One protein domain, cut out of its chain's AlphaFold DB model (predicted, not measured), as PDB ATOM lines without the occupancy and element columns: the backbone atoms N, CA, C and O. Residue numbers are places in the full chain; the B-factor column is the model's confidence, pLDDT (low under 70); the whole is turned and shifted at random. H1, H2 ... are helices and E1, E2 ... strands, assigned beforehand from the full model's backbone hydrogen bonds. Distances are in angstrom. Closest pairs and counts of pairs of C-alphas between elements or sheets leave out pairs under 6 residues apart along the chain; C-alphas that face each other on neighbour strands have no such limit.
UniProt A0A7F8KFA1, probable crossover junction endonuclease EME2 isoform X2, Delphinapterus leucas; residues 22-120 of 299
ATOM      1  N   ALA A  22     -31.196 -30.593 -10.032       85.56
ATOM      2  CA  ALA A  22     -31.052 -30.604 -11.480       85.56
ATOM      3  C   ALA A  22     -32.252 -29.989 -12.216       85.56
ATOM      4  O   ALA A  22     -32.059 -29.392 -13.274       85.56
ATOM      5  N   GLU A  23     -33.476 -30.116 -11.707       84.06
ATOM      6  CA  GLU A  23     -34.651 -29.413 -12.240       84.06
ATOM      7  C   GLU A  23     -34.594 -27.915 -11.949       84.06
ATOM      8  O   GLU A  23     -34.863 -27.121 -12.847       84.06
ATOM      9  N   GLU A  24     -34.151 -27.517 -10.756       83.94
ATOM     10  CA  GLU A  24     -33.963 -26.099 -10.421       83.94
ATOM     11  C   GLU A  24     -32.921 -25.436 -11.327       83.94
ATOM     12  O   GLU A  24     -33.166 -24.366 -11.882       83.94
ATOM     13  N   ARG A  25     -31.785 -26.103 -11.571       84.31
ATOM     14  CA  ARG A  25     -30.772 -25.609 -12.520       84.31
ATOM     15  C   ARG A  25     -31.293 -25.535 -13.952       84.31
ATOM     16  O   ARG A  25     -30.939 -24.604 -14.671       84.31
ATOM     17  N   ARG A  26     -32.118 -26.498 -14.381       85.25
ATOM     18  CA  ARG A  26     -32.757 -26.482 -15.709       85.25
ATOM     19  C   ARG A  26     -33.738 -25.318 -15.833       85.25
ATOM     20  O   ARG A  26     -33.685 -24.603 -16.829       85.25
ATOM     21  N   ALA A  27     -34.557 -25.086 -14.810       82.81
ATOM     22  CA  ALA A  27     -35.469 -23.949 -14.746       82.81
ATOM     23  C   ALA A  27     -34.707 -22.615 -14.776       82.81
ATOM     24  O   ALA A  27     -35.020 -21.755 -15.592       82.81
ATOM     25  N   ALA A  28     -33.652 -22.465 -13.968       79.56
ATOM     26  CA  ALA A  28     -32.818 -21.264 -13.961       79.56
ATOM     27  C   ALA A  28     -32.126 -21.022 -15.314       79.56
ATOM     28  O   ALA A  28     -32.097 -19.894 -15.805       79.56
ATOM     29  N   ALA A  29     -31.606 -22.074 -15.954       85.94
ATOM     30  CA  ALA A  29     -31.013 -21.972 -17.287       85.94
ATOM     31  C   ALA A  29     -32.036 -21.543 -18.349       85.94
ATOM     32  O   ALA A  29     -31.683 -20.808 -19.271       85.94
ATOM     33  N   GLU A  30     -33.291 -21.970 -18.217       83.88
ATOM     34  CA  GLU A  30     -34.363 -21.568 -19.122       83.88
ATOM     35  C   GLU A  30     -34.760 -20.101 -18.926       83.88
ATOM     36  O   GLU A  30     -34.897 -19.375 -19.905       83.88
ATOM     37  N   VAL A  31     -34.812 -19.615 -17.684       81.19
ATOM     38  CA  VAL A  31     -34.993 -18.178 -17.408       81.19
ATOM     39  C   VAL A  31     -33.884 -17.357 -18.073       81.19
ATOM     40  O   VAL A  31     -34.162 -16.386 -18.766       81.19
ATOM     41  N   LEU A  32     -32.624 -17.779 -17.952       80.69
ATOM     42  CA  LEU A  32     -31.503 -17.087 -18.599       80.69
ATOM     43  C   LEU A  32     -31.553 -17.165 -20.132       80.69
ATOM     44  O   LEU A  32     -31.115 -16.238 -20.810       80.69
ATOM     45  N   ARG A  33     -32.072 -18.260 -20.698       82.81
ATOM     46  CA  ARG A  33     -32.325 -18.368 -22.143       82.81
ATOM     47  C   ARG A  33     -33.403 -17.406 -22.598       82.81
ATOM     48  O   ARG A  33     -33.264 -16.832 -23.675       82.81
ATOM     49  N   GLN A  34     -34.440 -17.238 -21.788       73.44
ATOM     50  CA  GLN A  34     -35.485 -16.274 -22.063       73.44
ATOM     51  C   GLN A  34     -34.903 -14.866 -22.039       73.44
ATOM     52  O   GLN A  34     -35.090 -14.161 -23.015       73.44
ATOM     53  N   LEU A  35     -34.086 -14.497 -21.052       75.00
ATOM     54  CA  LEU A  35     -33.431 -13.180 -20.975       75.00
ATOM     55  C   LEU A  35     -32.399 -12.889 -22.087       75.00
ATOM     56  O   LEU A  35     -31.744 -11.849 -22.060       75.00
ATOM     57  N   ARG A  36     -32.214 -13.786 -23.067       85.38
ATOM     58  CA  ARG A  36     -31.379 -13.491 -24.236       85.38
ATOM     59  C   ARG A  36     -32.002 -12.364 -25.064       85.38
ATOM     60  O   ARG A  36     -33.219 -12.385 -25.247       85.38
ATOM     61  N   PRO A  37     -31.199 -11.446 -25.627       82.75
ATOM     62  CA  PRO A  37     -31.708 -10.268 -26.332       82.75
ATOM     63  C   PRO A  37     -32.726 -10.601 -27.425       82.75
ATOM     64  O   PRO A  37     -33.776  -9.975 -27.516       82.75
ATOM     65  N   GLU A  38     -32.464 -11.646 -28.211       85.69
ATOM     66  CA  GLU A  38     -33.335 -12.041 -29.320       85.69
ATOM     67  C   GLU A  38     -34.687 -12.575 -28.840       85.69
ATOM     68  O   GLU A  38     -35.677 -12.489 -29.558       85.69
ATOM     69  N   GLN A  39     -34.723 -13.169 -27.649       82.19
ATOM     70  CA  GLN A  39     -35.945 -13.684 -27.037       82.19
ATOM     71  C   GLN A  39     -36.671 -12.601 -26.242       82.19
ATOM     72  O   GLN A  39     -37.890 -12.665 -26.120       82.19
ATOM     73  N   ASP A  40     -35.945 -11.616 -25.716       79.88
ATOM     74  CA  ASP A  40     -36.544 -10.492 -25.002       79.88
ATOM     75  C   ASP A  40     -37.326  -9.578 -25.940       79.88
ATOM     76  O   ASP A  40     -38.488  -9.291 -25.665       79.88
ATOM     77  N   VAL A  41     -36.756  -9.249 -27.104       83.31
ATOM     78  CA  VAL A  41     -37.433  -8.435 -28.127       83.31
ATOM     79  C   VAL A  41     -38.703  -9.114 -28.647       83.31
ATOM     80  O   VAL A  41     -39.742  -8.474 -28.745       83.31
ATOM     81  N   ARG A  42     -38.672 -10.432 -28.883       83.19
ATOM     82  CA  ARG A  42     -39.843 -11.209 -29.347       83.19
ATOM     83  C   ARG A  42     -41.019 -11.224 -28.369       83.19
ATOM     84  O   ARG A  42     -42.118 -11.604 -28.752       83.19
ATOM     85  N   ARG A  43     -40.781 -10.894 -27.100       79.56
ATOM     86  CA  ARG A  43     -41.821 -10.823 -26.065       79.56
ATOM     87  C   ARG A  43     -42.337  -9.405 -25.847       79.56
ATOM     88  O   ARG A  43     -43.212  -9.222 -25.005       79.56
ATOM     89  N   LEU A  44     -41.808  -8.416 -26.561       84.19
ATOM     90  CA  LEU A  44     -42.378  -7.079 -26.575       84.19
ATOM     91  C   LEU A  44     -43.585  -7.057 -27.512       84.19
ATOM     92  O   LEU A  44     -43.531  -7.553 -28.639       84.19
ATOM     93  N   ALA A  45     -44.666  -6.462 -27.023       88.56
ATOM     94  CA  ALA A  45     -45.791  -6.039 -27.828       88.56
ATOM     95  C   ALA A  45     -45.726  -4.520 -27.999       88.56
ATOM     96  O   ALA A  45     -45.683  -3.782 -27.010       88.56
ATOM     97  N   VAL A  46     -45.719  -4.062 -29.249       91.62
ATOM     98  CA  VAL A  46     -45.705  -2.639 -29.599       91.62
ATOM     99  C   VAL A  46     -47.137  -2.153 -29.796       91.62
ATOM    100  O   VAL A  46     -47.854  -2.655 -30.660       91.62
ATOM    101  N   LEU A  47     -47.565  -1.177 -29.003       92.50
ATOM    102  CA  LEU A  47     -48.793  -0.434 -29.256       92.50
ATOM    103  C   LEU A  47     -48.472   0.704 -30.223       92.50
ATOM    104  O   LEU A  47     -47.589   1.520 -29.954       92.50
ATOM    105  N   VAL A  48     -49.169   0.715 -31.353       94.81
ATOM    106  CA  VAL A  48     -48.995   1.670 -32.445       94.81
ATOM    107  C   VAL A  48     -50.231   2.552 -32.522       94.81
ATOM    108  O   VAL A  48     -51.330   2.051 -32.780       94.81
ATOM    109  N   ASP A  49     -50.058   3.860 -32.332       95.50
ATOM    110  CA  ASP A  49     -51.137   4.812 -32.571       95.50
ATOM    111  C   ASP A  49     -51.535   4.818 -34.060       95.50
ATOM    112  O   ASP A  49     -50.654   4.891 -34.924       95.50
ATOM    113  N   PRO A  50     -52.836   4.790 -34.406       96.50
ATOM    114  CA  PRO A  50     -53.278   4.784 -35.795       96.50
ATOM    115  C   PRO A  50     -52.784   5.980 -36.611       96.50
ATOM    116  O   PRO A  50     -52.619   5.826 -37.816       96.50
ATOM    117  N   ALA A  51     -52.532   7.142 -35.990       94.75
ATOM    118  CA  ALA A  51     -52.069   8.323 -36.720       94.75
ATOM    119  C   ALA A  51     -50.676   8.110 -37.334       94.75
ATOM    120  O   ALA A  51     -50.409   8.612 -38.418       94.75
ATOM    121  N   ILE A  52     -49.824   7.280 -36.715       94.00
ATOM    122  CA  ILE A  52     -48.512   6.920 -37.282       94.00
ATOM    123  C   ILE A  52     -48.669   6.208 -38.624       94.00
ATOM    124  O   ILE A  52     -47.826   6.364 -39.499       94.00
ATOM    125  N   LEU A  53     -49.748   5.443 -38.814       94.75
ATOM    126  CA  LEU A  53     -49.985   4.711 -40.059       94.75
ATOM    127  C   LEU A  53     -50.366   5.624 -41.232       94.75
ATOM    128  O   LEU A  53     -50.426   5.156 -42.368       94.75
ATOM    129  N   GLU A  54     -50.636   6.903 -40.965       92.62
ATOM    130  CA  GLU A  54     -50.842   7.923 -41.993       92.62
ATOM    131  C   GLU A  54     -49.509   8.499 -42.509       92.62
ATOM    132  O   GLU A  54     -49.497   9.133 -43.566       92.62
ATOM    133  N   ASP A  55     -48.392   8.254 -41.809       93.81
ATOM    134  CA  ASP A  55     -47.057   8.678 -42.232       93.81
ATOM    135  C   ASP A  55     -46.569   7.918 -43.474       93.81
ATOM    136  O   ASP A  55     -46.812   6.721 -43.649       93.81
ATOM    137  N   ALA A  56     -45.797   8.605 -44.319       91.94
ATOM    138  CA  ALA A  56     -45.235   8.017 -45.531       91.94
ATOM    139  C   ALA A  56     -44.214   6.897 -45.256       91.94
ATOM    140  O   ALA A  56     -43.992   6.074 -46.140       91.94
ATOM    141  N   GLY A  57     -43.593   6.867 -44.071       91.94
ATOM    142  CA  GLY A  57     -42.640   5.842 -43.638       91.94
ATOM    143  C   GLY A  57     -43.245   4.740 -42.764       91.94
ATOM    144  O   GLY A  57     -42.502   3.933 -42.194       91.94
ATOM    145  N   ALA A  58     -44.574   4.688 -42.624       94.81
ATOM    146  CA  ALA A  58     -45.239   3.684 -41.799       94.81
ATOM    147  C   ALA A  58     -44.980   2.248 -42.283       94.81
ATOM    148  O   ALA A  58     -44.823   1.339 -41.472       94.81
ATOM    149  N   ASP A  59     -44.886   2.029 -43.594       95.38
ATOM    150  CA  ASP A  59     -44.589   0.723 -44.190       95.38
ATOM    151  C   ASP A  59     -43.231   0.168 -43.730       95.38
ATOM    152  O   ASP A  59     -43.139  -1.002 -43.354       95.38
ATOM    153  N   ILE A  60     -42.210   1.025 -43.666       95.81
ATOM    154  CA  ILE A  60     -40.871   0.683 -43.176       95.81
ATOM    155  C   ILE A  60     -40.926   0.286 -41.697       95.81
ATOM    156  O   ILE A  60     -40.291  -0.693 -41.293       95.81
ATOM    157  N   LEU A  61     -41.684   1.027 -40.881       94.25
ATOM    158  CA  LEU A  61     -41.875   0.700 -39.467       94.25
ATOM    159  C   LEU A  61     -42.517  -0.684 -39.311       94.25
ATOM    160  O   LEU A  61     -42.004  -1.509 -38.555       94.25
ATOM    161  N   MET A  62     -43.606  -0.953 -40.034       95.00
ATOM    162  CA  MET A  62     -44.311  -2.233 -39.937       95.00
ATOM    163  C   MET A  62     -43.432  -3.401 -40.406       95.00
ATOM    164  O   MET A  62     -43.356  -4.416 -39.715       95.00
ATOM    165  N   GLU A  63     -42.692  -3.239 -41.510       96.44
ATOM    166  CA  GLU A  63     -41.740  -4.252 -41.988       96.44
ATOM    167  C   GLU A  63     -40.639  -4.529 -40.953       96.44
ATOM    168  O   GLU A  63     -40.272  -5.684 -40.715       96.44
ATOM    169  N   ALA A  64     -40.124  -3.488 -40.293       94.31
ATOM    170  CA  ALA A  64     -39.124  -3.645 -39.245       94.31
ATOM    171  C   ALA A  64     -39.677  -4.406 -38.027       94.31
ATOM    172  O   ALA A  64     -38.988  -5.280 -37.492       94.31
ATOM    173  N   LEU A  65     -40.915  -4.125 -37.605       92.69
ATOM    174  CA  LEU A  65     -41.574  -4.852 -36.513       92.69
ATOM    175  C   LEU A  65     -41.779  -6.334 -36.862       92.69
ATOM    176  O   LEU A  65     -41.477  -7.207 -36.040       92.69
ATOM    177  N   ASP A  66     -42.191  -6.626 -38.096       92.88
ATOM    178  CA  ASP A  66     -42.337  -7.994 -38.601       92.88
ATOM    179  C   ASP A  66     -40.989  -8.733 -38.645       92.88
ATOM    180  O   ASP A  66     -40.876  -9.879 -38.190       92.88
ATOM    181  N   ALA A  67     -39.928  -8.076 -39.126       93.38
ATOM    182  CA  ALA A  67     -38.579  -8.642 -39.183       93.38
ATOM    183  C   ALA A  67     -38.022  -8.980 -37.788       93.38
ATOM    184  O   ALA A  67     -37.305  -9.974 -37.621       93.38
ATOM    185  N   LEU A  68     -38.385  -8.188 -36.776       89.69
ATOM    186  CA  LEU A  68     -38.046  -8.437 -35.373       89.69
ATOM    187  C   LEU A  68     -38.927  -9.517 -34.723       89.69
ATOM    188  O   LEU A  68     -38.598 -10.004 -33.639       89.69
ATOM    189  N   SER A  69     -39.991  -9.961 -35.405       88.56
ATOM    190  CA  SER A  69     -41.015 -10.861 -34.865       88.56
ATOM    191  C   SER A  69     -41.653 -10.320 -33.579       88.56
ATOM    192  O   SER A  69     -41.935 -11.096 -32.664       88.56
ATOM    193  N   CYS A  70     -41.827  -8.999 -33.496       86.38
ATOM    194  CA  CYS A  70     -42.553  -8.361 -32.404       86.38
ATOM    195  C   CYS A  70     -44.059  -8.506 -32.635       86.38
ATOM    196  O   CYS A  70     -44.537  -8.371 -33.760       86.38
ATOM    197  N   GLU A  71     -44.822  -8.738 -31.569       89.62
ATOM    198  CA  GLU A  71     -46.272  -8.542 -31.638       89.62
ATOM    199  C   GLU A  71     -46.544  -7.033 -31.723       89.62
ATOM    200  O   GLU A  71     -45.848  -6.236 -31.093       89.62
ATOM    201  N   TYR A  72     -47.556  -6.619 -32.481       91.25
ATOM    202  CA  TYR A  72     -48.018  -5.235 -32.457       91.25
ATOM    203  C   TYR A  72     -49.539  -5.148 -32.435       91.25
ATOM    204  O   TYR A  72     -50.248  -6.045 -32.898       91.25
ATOM    205  N   ARG A  73     -50.042  -4.051 -31.871       92.25
ATOM    206  CA  ARG A  73     -51.468  -3.736 -31.762       92.25
ATOM    207  C   ARG A  73     -51.687  -2.302 -32.188       92.25
ATOM    208  O   ARG A  73     -50.933  -1.426 -31.790       92.25
ATOM    209  N   VAL A  74     -52.723  -2.080 -32.984       94.06
ATOM    210  CA  VAL A  74     -53.093  -0.741 -33.440       94.06
ATOM    211  C   VAL A  74     -54.227  -0.246 -32.553       94.06
ATOM    212  O   VAL A  74     -55.356  -0.728 -32.656       94.06
ATOM    213  N   GLU A  75     -53.913   0.674 -31.646       91.88
ATOM    214  CA  GLU A  75     -54.832   1.198 -30.633       91.88
ATOM    215  C   GLU A  75     -54.607   2.711 -30.484       91.88
ATOM    216  O   GLU A  75     -53.459   3.139 -30.520       91.88
ATOM    217  N   PRO A  76     -55.659   3.542 -30.337       92.81
ATOM    218  CA  PRO A  76     -55.481   4.981 -30.144       92.81
ATOM    219  C   PRO A  76     -54.724   5.288 -28.848       92.81
ATOM    220  O   PRO A  76     -55.236   5.022 -27.758       92.81
ATOM    221  N   GLU A  77     -53.557   5.916 -28.960       88.75
ATOM    222  CA  GLU A  77     -52.708   6.262 -27.820       88.75
ATOM    223  C   GLU A  77     -52.814   7.758 -27.473       88.75
ATOM    224  O   GLU A  77     -53.344   8.598 -28.209       88.75
ATOM    225  N   ARG A  78     -52.347   8.112 -26.271       86.81
ATOM    226  CA  ARG A  78     -52.241   9.506 -25.823       86.81
ATOM    227  C   ARG A  78     -50.857   9.739 -25.230       86.81
ATOM    228  O   ARG A  78     -50.605   9.240 -24.132       86.81
ATOM    229  N   PRO A  79     -50.007  10.562 -25.867       87.12
ATOM    230  CA  PRO A  79     -50.275  11.432 -27.027       87.12
ATOM    231  C   PRO A  79     -50.511  10.675 -28.351       87.12
ATOM    232  O   PRO A  79     -50.057   9.547 -28.497       87.12
ATOM    233  N   ALA A  80     -51.224  11.295 -29.300       89.81
ATOM    234  CA  ALA A  80     -51.306  10.780 -30.674       89.81
ATOM    235  C   ALA A  80     -49.911  10.785 -31.320       89.81
ATOM    236  O   ALA A  80     -49.023  11.479 -30.817       89.81
ATOM    237  N   TRP A  81     -49.731  10.045 -32.417       94.31
ATOM    238  CA  TRP A  81     -48.429   9.891 -33.084       94.31
ATOM    239  C   TRP A  81     -47.368   9.206 -32.211       94.31
ATOM    240  O   TRP A  81     -46.170   9.462 -32.355       94.31
ATOM    241  N   SER A  82     -47.796   8.340 -31.282       92.88
ATOM    242  CA  SER A  82     -46.893   7.659 -30.355       92.88
ATOM    243  C   SER A  82     -46.848   6.138 -30.495       92.88
ATOM    244  O   SER A  82     -47.798   5.491 -30.937       92.88
ATOM    245  N   LEU A  83     -45.702   5.579 -30.106       93.19
ATOM    246  CA  LEU A  83     -45.498   4.156 -29.871       93.19
ATOM    247  C   LEU A  83     -45.263   3.921 -28.384       93.19
ATOM    248  O   LEU A  83     -44.578   4.706 -27.718       93.19
ATOM    249  N   ARG A  84     -45.772   2.797 -27.892       90.50
ATOM    250  CA  ARG A  84     -45.497   2.294 -26.546       90.50
ATOM    251  C   ARG A  84     -45.163   0.815 -26.597       90.50
ATOM    252  O   ARG A  84     -45.584   0.097 -27.502       90.50
ATOM    253  N   TRP A  85     -44.427   0.346 -25.601       88.31
ATOM    254  CA  TRP A  85     -44.084  -1.059 -25.453       88.31
ATOM    255  C   TRP A  85     -44.750  -1.629 -24.214       88.31
ATOM    256  O   TRP A  85     -44.864  -0.977 -23.181       88.31
ATOM    257  N   SER A  86     -45.192  -2.871 -24.328       82.19
ATOM    258  CA  SER A  86     -45.641  -3.661 -23.194       82.19
ATOM    259  C   SER A  86     -44.995  -5.031 -23.274       82.19
ATOM    260  O   SER A  86     -44.780  -5.582 -24.356       82.19
ATOM    261  N   ARG A  87     -44.658  -5.601 -22.122       78.38
ATOM    262  CA  ARG A  87     -44.097  -6.945 -22.079       78.38
ATOM    263  C   ARG A  87     -45.239  -7.955 -22.093       78.38
ATOM    264  O   ARG A  87     -46.096  -7.946 -21.208       78.38
ATOM    265  N   VAL A  88     -45.248  -8.851 -23.076       69.12
ATOM    266  CA  VAL A  88     -46.204  -9.960 -23.116       69.12
ATOM    267  C   VAL A  88     -45.919 -10.855 -21.919       69.12
ATOM    268  O   VAL A  88     -44.827 -11.413 -21.776       69.12
ATOM    269  N   LYS A  89     -46.906 -10.971 -21.025       60.38
ATOM    270  CA  LYS A  89     -46.793 -11.834 -19.853       60.38
ATOM    271  C   LYS A  89     -46.563 -13.273 -20.339       60.38
ATOM    272  O   LYS A  89     -47.408 -13.779 -21.082       60.38
ATOM    273  N   PRO A  90     -45.467 -13.939 -19.937       57.31
ATOM    274  CA  PRO A  90     -45.284 -15.342 -20.277       57.31
ATOM    275  C   PRO A  90     -46.451 -16.160 -19.711       57.31
ATOM    276  O   PRO A  90     -46.979 -15.847 -18.638       57.31
ATOM    277  N   ASP A  91     -46.874 -17.189 -20.451       55.16
ATOM    278  CA  ASP A  91     -47.944 -18.096 -20.032       55.16
ATOM    279  C   ASP A  91     -47.646 -18.601 -18.603       55.16
ATOM    280  O   ASP A  91     -46.530 -19.080 -18.364       55.16
ATOM    281  N   PRO A  92     -48.588 -18.500 -17.640       53.16
ATOM    282  CA  PRO A  92     -48.402 -18.978 -16.267       53.16
ATOM    283  C   PRO A  92     -47.983 -20.455 -16.157       53.16
ATOM    284  O   PRO A  92     -47.473 -20.861 -15.112       53.16
ATOM    285  N   CYS A  93     -48.146 -21.262 -17.212       48.06
ATOM    286  CA  CYS A  93     -47.612 -22.625 -17.273       48.06
ATOM    287  C   CYS A  93     -46.085 -22.703 -17.490       48.06
ATOM    288  O   CYS A  93     -45.489 -23.761 -17.280       48.06
ATOM    289  N   SER A  94     -45.433 -21.600 -17.862       51.84
ATOM    290  CA  SER A  94     -43.999 -21.512 -18.144       51.84
ATOM    291  C   SER A  94     -43.250 -20.749 -17.045       51.84
ATOM    292  O   SER A  94     -42.962 -19.567 -17.143       51.84
ATOM    293  N   LEU A  95     -42.868 -21.503 -16.011       54.53
ATOM    294  CA  LEU A  95     -41.869 -21.155 -14.991       54.53
ATOM    295  C   LEU A  95     -42.275 -20.126 -13.923       54.53
ATOM    296  O   LEU A  95     -42.803 -19.048 -14.161       54.53
ATOM    297  N   SER A  96     -41.912 -20.492 -12.695       53.69
ATOM    298  CA  SER A  96     -42.076 -19.787 -11.425       53.69
ATOM    299  C   SER A  96     -41.188 -18.542 -11.297       53.69
ATOM    300  O   SER A  96     -40.492 -18.379 -10.292       53.69
ATOM    301  N   VAL A  97     -41.127 -17.701 -12.324       53.56
ATOM    302  CA  VAL A  97     -40.401 -16.436 -12.226       53.56
ATOM    303  C   VAL A  97     -41.289 -15.432 -11.484       53.56
ATOM    304  O   VAL A  97     -42.472 -15.326 -11.819       53.56
ATOM    305  N   PRO A  98     -40.768 -14.713 -10.474       53.53
ATOM    306  CA  PRO A  98     -41.551 -13.733  -9.734       53.53
ATOM    307  C   PRO A  98     -42.182 -12.698 -10.677       53.53
ATOM    308  O   PRO A  98     -41.474 -12.167 -11.538       53.53
ATOM    309  N   PRO A  99     -43.483 -12.387 -10.517       54.25
ATOM    310  CA  PRO A  99     -44.173 -11.357 -11.290       54.25
ATOM    311  C   PRO A  99     -43.417 -10.024 -11.321       54.25
ATOM    312  O   PRO A  99     -43.397  -9.382 -12.364       54.25
ATOM    313  N   GLU A 100     -42.721  -9.659 -10.237       51.66
ATOM    314  CA  GLU A 100     -41.859  -8.474 -10.141       51.66
ATOM    315  C   GLU A 100     -40.835  -8.306 -11.277       51.66
ATOM    316  O   GLU A 100     -40.514  -7.173 -11.617       51.66
ATOM    317  N   VAL A 101     -40.320  -9.387 -11.880       54.12
ATOM    318  CA  VAL A 101     -39.325  -9.286 -12.971       54.12
ATOM    319  C   VAL A 101     -39.973  -8.874 -14.298       54.12
ATOM    320  O   VAL A 101     -39.306  -8.331 -15.172       54.12
ATOM    321  N   TRP A 102     -41.278  -9.110 -14.451       53.50
ATOM    322  CA  TRP A 102     -42.002  -8.916 -15.710       53.50
ATOM    323  C   TRP A 102     -43.092  -7.841 -15.641       53.50
ATOM    324  O   TRP A 102     -43.612  -7.452 -16.679       53.50
ATOM    325  N   ALA A 103     -43.475  -7.402 -14.439       52.16
ATOM    326  CA  ALA A 103     -44.627  -6.530 -14.197       52.16
ATOM    327  C   ALA A 103     -44.340  -5.029 -14.356       52.16
ATOM    328  O   ALA A 103     -45.240  -4.216 -14.141       52.16
ATOM    329  N   ALA A 104     -43.115  -4.643 -14.710       56.56
ATOM    330  CA  ALA A 104     -42.846  -3.266 -15.083       56.56
ATOM    331  C   ALA A 104     -43.432  -3.024 -16.480       56.56
ATOM    332  O   ALA A 104     -42.822  -3.389 -17.480       56.56
ATOM    333  N   ASP A 105     -44.637  -2.452 -16.533       57.53
ATOM    334  CA  ASP A 105     -45.136  -1.819 -17.754       57.53
ATOM    335  C   ASP A 105     -44.096  -0.767 -18.159       57.53
ATOM    336  O   ASP A 105     -43.743   0.094 -17.343       57.53
ATOM    337  N   GLU A 106     -43.525  -0.897 -19.353       64.56
ATOM    338  CA  GLU A 106     -42.493   0.018 -19.829       64.56
ATOM    339  C   GLU A 106     -43.185   1.366 -20.084       64.56
ATOM    340  O   GLU A 106     -43.986   1.528 -20.998       64.56
ATOM    341  N   GLN A 107     -42.953   2.333 -19.191       69.69
ATOM    342  CA  GLN A 107     -43.639   3.637 -19.180       69.69
ATOM    343  C   GLN A 107     -43.067   4.632 -20.200       69.69
ATOM    344  O   GLN A 107     -43.372   5.829 -20.136       69.69
ATOM    345  N   ASP A 108     -42.219   4.149 -21.101       83.75
ATOM    346  CA  ASP A 108     -41.560   4.953 -22.114       83.75
ATOM    347  C   ASP A 108     -42.445   5.073 -23.354       83.75
ATOM    348  O   ASP A 108     -43.135   4.135 -23.756       83.75
ATOM    349  N   TRP A 109     -42.411   6.260 -23.955       85.94
ATOM    350  CA  TRP A 109     -43.146   6.583 -25.169       85.94
ATOM    351  C   TRP A 109     -42.170   7.060 -26.229       85.94
ATOM    352  O   TRP A 109     -41.243   7.829 -25.945       85.94
ATOM    353  N   LEU A 110     -42.427   6.643 -27.460       92.25
ATOM    354  CA  LEU A 110     -41.771   7.181 -28.637       92.25
ATOM    355  C   LEU A 110     -42.744   8.096 -29.355       92.25
ATOM    356  O   LEU A 110     -43.814   7.637 -29.735       92.25
ATOM    357  N   LEU A 111     -42.393   9.365 -29.538       92.69
ATOM    358  CA  LEU A 111     -43.236  10.311 -30.262       92.69
ATOM    359  C   LEU A 111     -42.623  10.615 -31.626       92.69
ATOM    360  O   LEU A 111     -41.449  10.993 -31.709       92.69
ATOM    361  N   LEU A 112     -43.436  10.462 -32.671       92.62
ATOM    362  CA  LEU A 112     -43.123  10.942 -34.005       92.62
ATOM    363  C   LEU A 112     -43.538  12.410 -34.109       92.62
ATOM    364  O   LEU A 112     -44.663  12.760 -33.760       92.62
ATOM    365  N   LEU A 113     -42.618  13.262 -34.559       90.88
ATOM    366  CA  LEU A 113     -42.873  14.678 -34.796       90.88
ATOM    367  C   LEU A 113     -42.397  15.069 -36.185       90.88
ATOM    368  O   LEU A 113     -41.301  14.677 -36.610       90.88
ATOM    369  N   GLU A 114     -43.183  15.918 -36.841       88.88
ATOM    370  CA  GLU A 114     -42.714  16.584 -38.046       88.88
ATOM    371  C   GLU A 114     -41.589  17.578 -37.688       88.88
ATOM    372  O   GLU A 114     -41.619  18.220 -36.626       88.88
ATOM    373  N   PRO A 115     -40.574  17.744 -38.556       89.31
ATOM    374  CA  PRO A 115     -39.500  18.716 -38.345       89.31
ATOM    375  C   PRO A 115     -40.005  20.126 -38.032       89.31
ATOM    376  O   PRO A 115     -39.448  20.822 -37.180       89.31
ATOM    377  N   GLU A 116     -41.076  20.548 -38.697       91.19
ATOM    378  CA  GLU A 116     -41.716  21.848 -38.531       91.19
ATOM    379  C   GLU A 116     -42.293  22.014 -37.121       91.19
ATOM    380  O   GLU A 116     -42.073  23.051 -36.486       91.19
ATOM    381  N   GLU A 117     -42.972  20.988 -36.602       88.62
ATOM    382  CA  GLU A 117     -43.519  20.971 -35.242       88.62
ATOM    383  C   GLU A 117     -42.400  21.051 -34.200       88.62
ATOM    384  O   GLU A 117     -42.480  21.822 -33.234       88.62
ATOM    385  N   PHE A 118     -41.309  20.316 -34.427       90.44
ATOM    386  CA  PHE A 118     -40.126  20.377 -33.575       90.44
ATOM    387  C   PHE A 118     -39.513  21.787 -33.557       90.44
ATOM    388  O   PHE A 118     -39.289  22.360 -32.484       90.44
ATOM    389  N   LEU A 119     -39.287  22.388 -34.730       92.31
ATOM    390  CA  LEU A 119     -38.735  23.740 -34.848       92.31
ATOM    391  C   LEU A 119     -39.646  24.783 -34.200       92.31
ATOM    392  O   LEU A 119     -39.163  25.679 -33.502       92.31
ATOM    393  N   GLN A 120     -40.961  24.652 -34.368       91.69
ATOM    394  CA  GLN A 120     -41.933  25.513 -33.707       91.69
ATOM    395  C   GLN A 120     -41.808  25.423 -32.178       91.69
ATOM    396  O   GLN A 120     -41.813  26.459 -31.505       91.69
TER     397      GLN A 120
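Overview. This is residues 22 to 120 of the 299 residues of the protein "probable crossover junction endonuclease EME2 isoform X2" of Delphinapterus leucas (UniProt A0A7F8KFA1). A small twisted sheet of four strands makes the core of a long, rod-like domain, with H4 over one face of it along the edge strand E2. H1 reaches away toward one end of the rod, H5 sticks out at the other, and the long loop of residues 88 to 107 runs from E3 toward the H1 end and folds back to E4. The printed part has 99 residues with five named helices and four named strands, in the order H1 H2 E1 H3 H4 E2 E3 E4 H5; the sheet is mixed, in the order E2 E1 E3 E4, and the class is mixed, helices and strands. The whole is loose, with a radius of gyration of the C-alphas of 17.0 A and spans of 60 by 25 by 22 A.

Arrangement. In the sheet, E1, residues 44 to 48, and E3, residues 82 to 87, are antiparallel at 156 degrees, with N 45 and O 86 2.8 A apart, within hydrogen-bond range. E2, residues 71 to 74, is parallel to E1 at 19 degrees, with N 48 and O 73 at 2.8 A. E4, residues 108 to 113, forms a hairpin with E3, antiparallel at 157 degrees, with N 83 and O 110 at 2.8 A. H3, residues 50 to 54, stands at the sheet's level, its height 0.2 A; its closest C-alphas to E2 are those of Pro 50 and Val 74, 6.0 A. H4, residues 58 to 68, is on the sheet and over E2 at a height of 9.7 A, and runs along it at 1 degree on the local plane, which is fitted to just 6 C-alphas; the closest C-alphas of H4 and E2 are those of Leu 65 and Tyr 72, 7.6 A. E1, H3, H4 and E2 make a strand-helix-strand unit, two parallel neighbour strands with helices between, and its crossover is right-handed. H2, residues 37 to 41, is not on the sheet, and is close to but not clearly touching H4, with the C-alphas of Val 41 and Leu 68 closest at 7.3 A. H1, residues 22 to 34, is close to but not clearly touching H2, with Gln 34 and Asp 40 closest at 6.6 A between C-alphas. H5, residues 115 to 120, stands free. Every O i to N i+4 pair is within hydrogen-bond range in H1, H2, H4 and H5; in H3 it is 0 of 1, with 2 of 2 O i to N i+3 pairs within range.

Along the chain. E3 measures 17.0 A from first to last C-alpha, E4 16.0 A, E1 12.4 A and E2 10.5 A. H1 measures 18.4 A, H4 15.5 A, H5 8.6 A, H3 7.4 A and H2 6.3 A. C-alpha 22, where H1 begins, is at (-31.052, -30.604, -11.480); C-alpha 44, where E1 begins, is at (-42.378, -7.079, -26.575); C-alpha 120, where H5 ends, is at (-41.933, 25.513, -33.707).

Size, cuts and confidence. The C-alphas of Ala 22 and Gln 120, 61.3 A apart, are the two farthest apart. The printed part has no cut. The link from E3 to E4, 20 residues, is long; that from E2 to E3 is short, and the others are tight. Residues 88 to 107 are under 70 in pLDDT, and the mean of the printed part is 82.2.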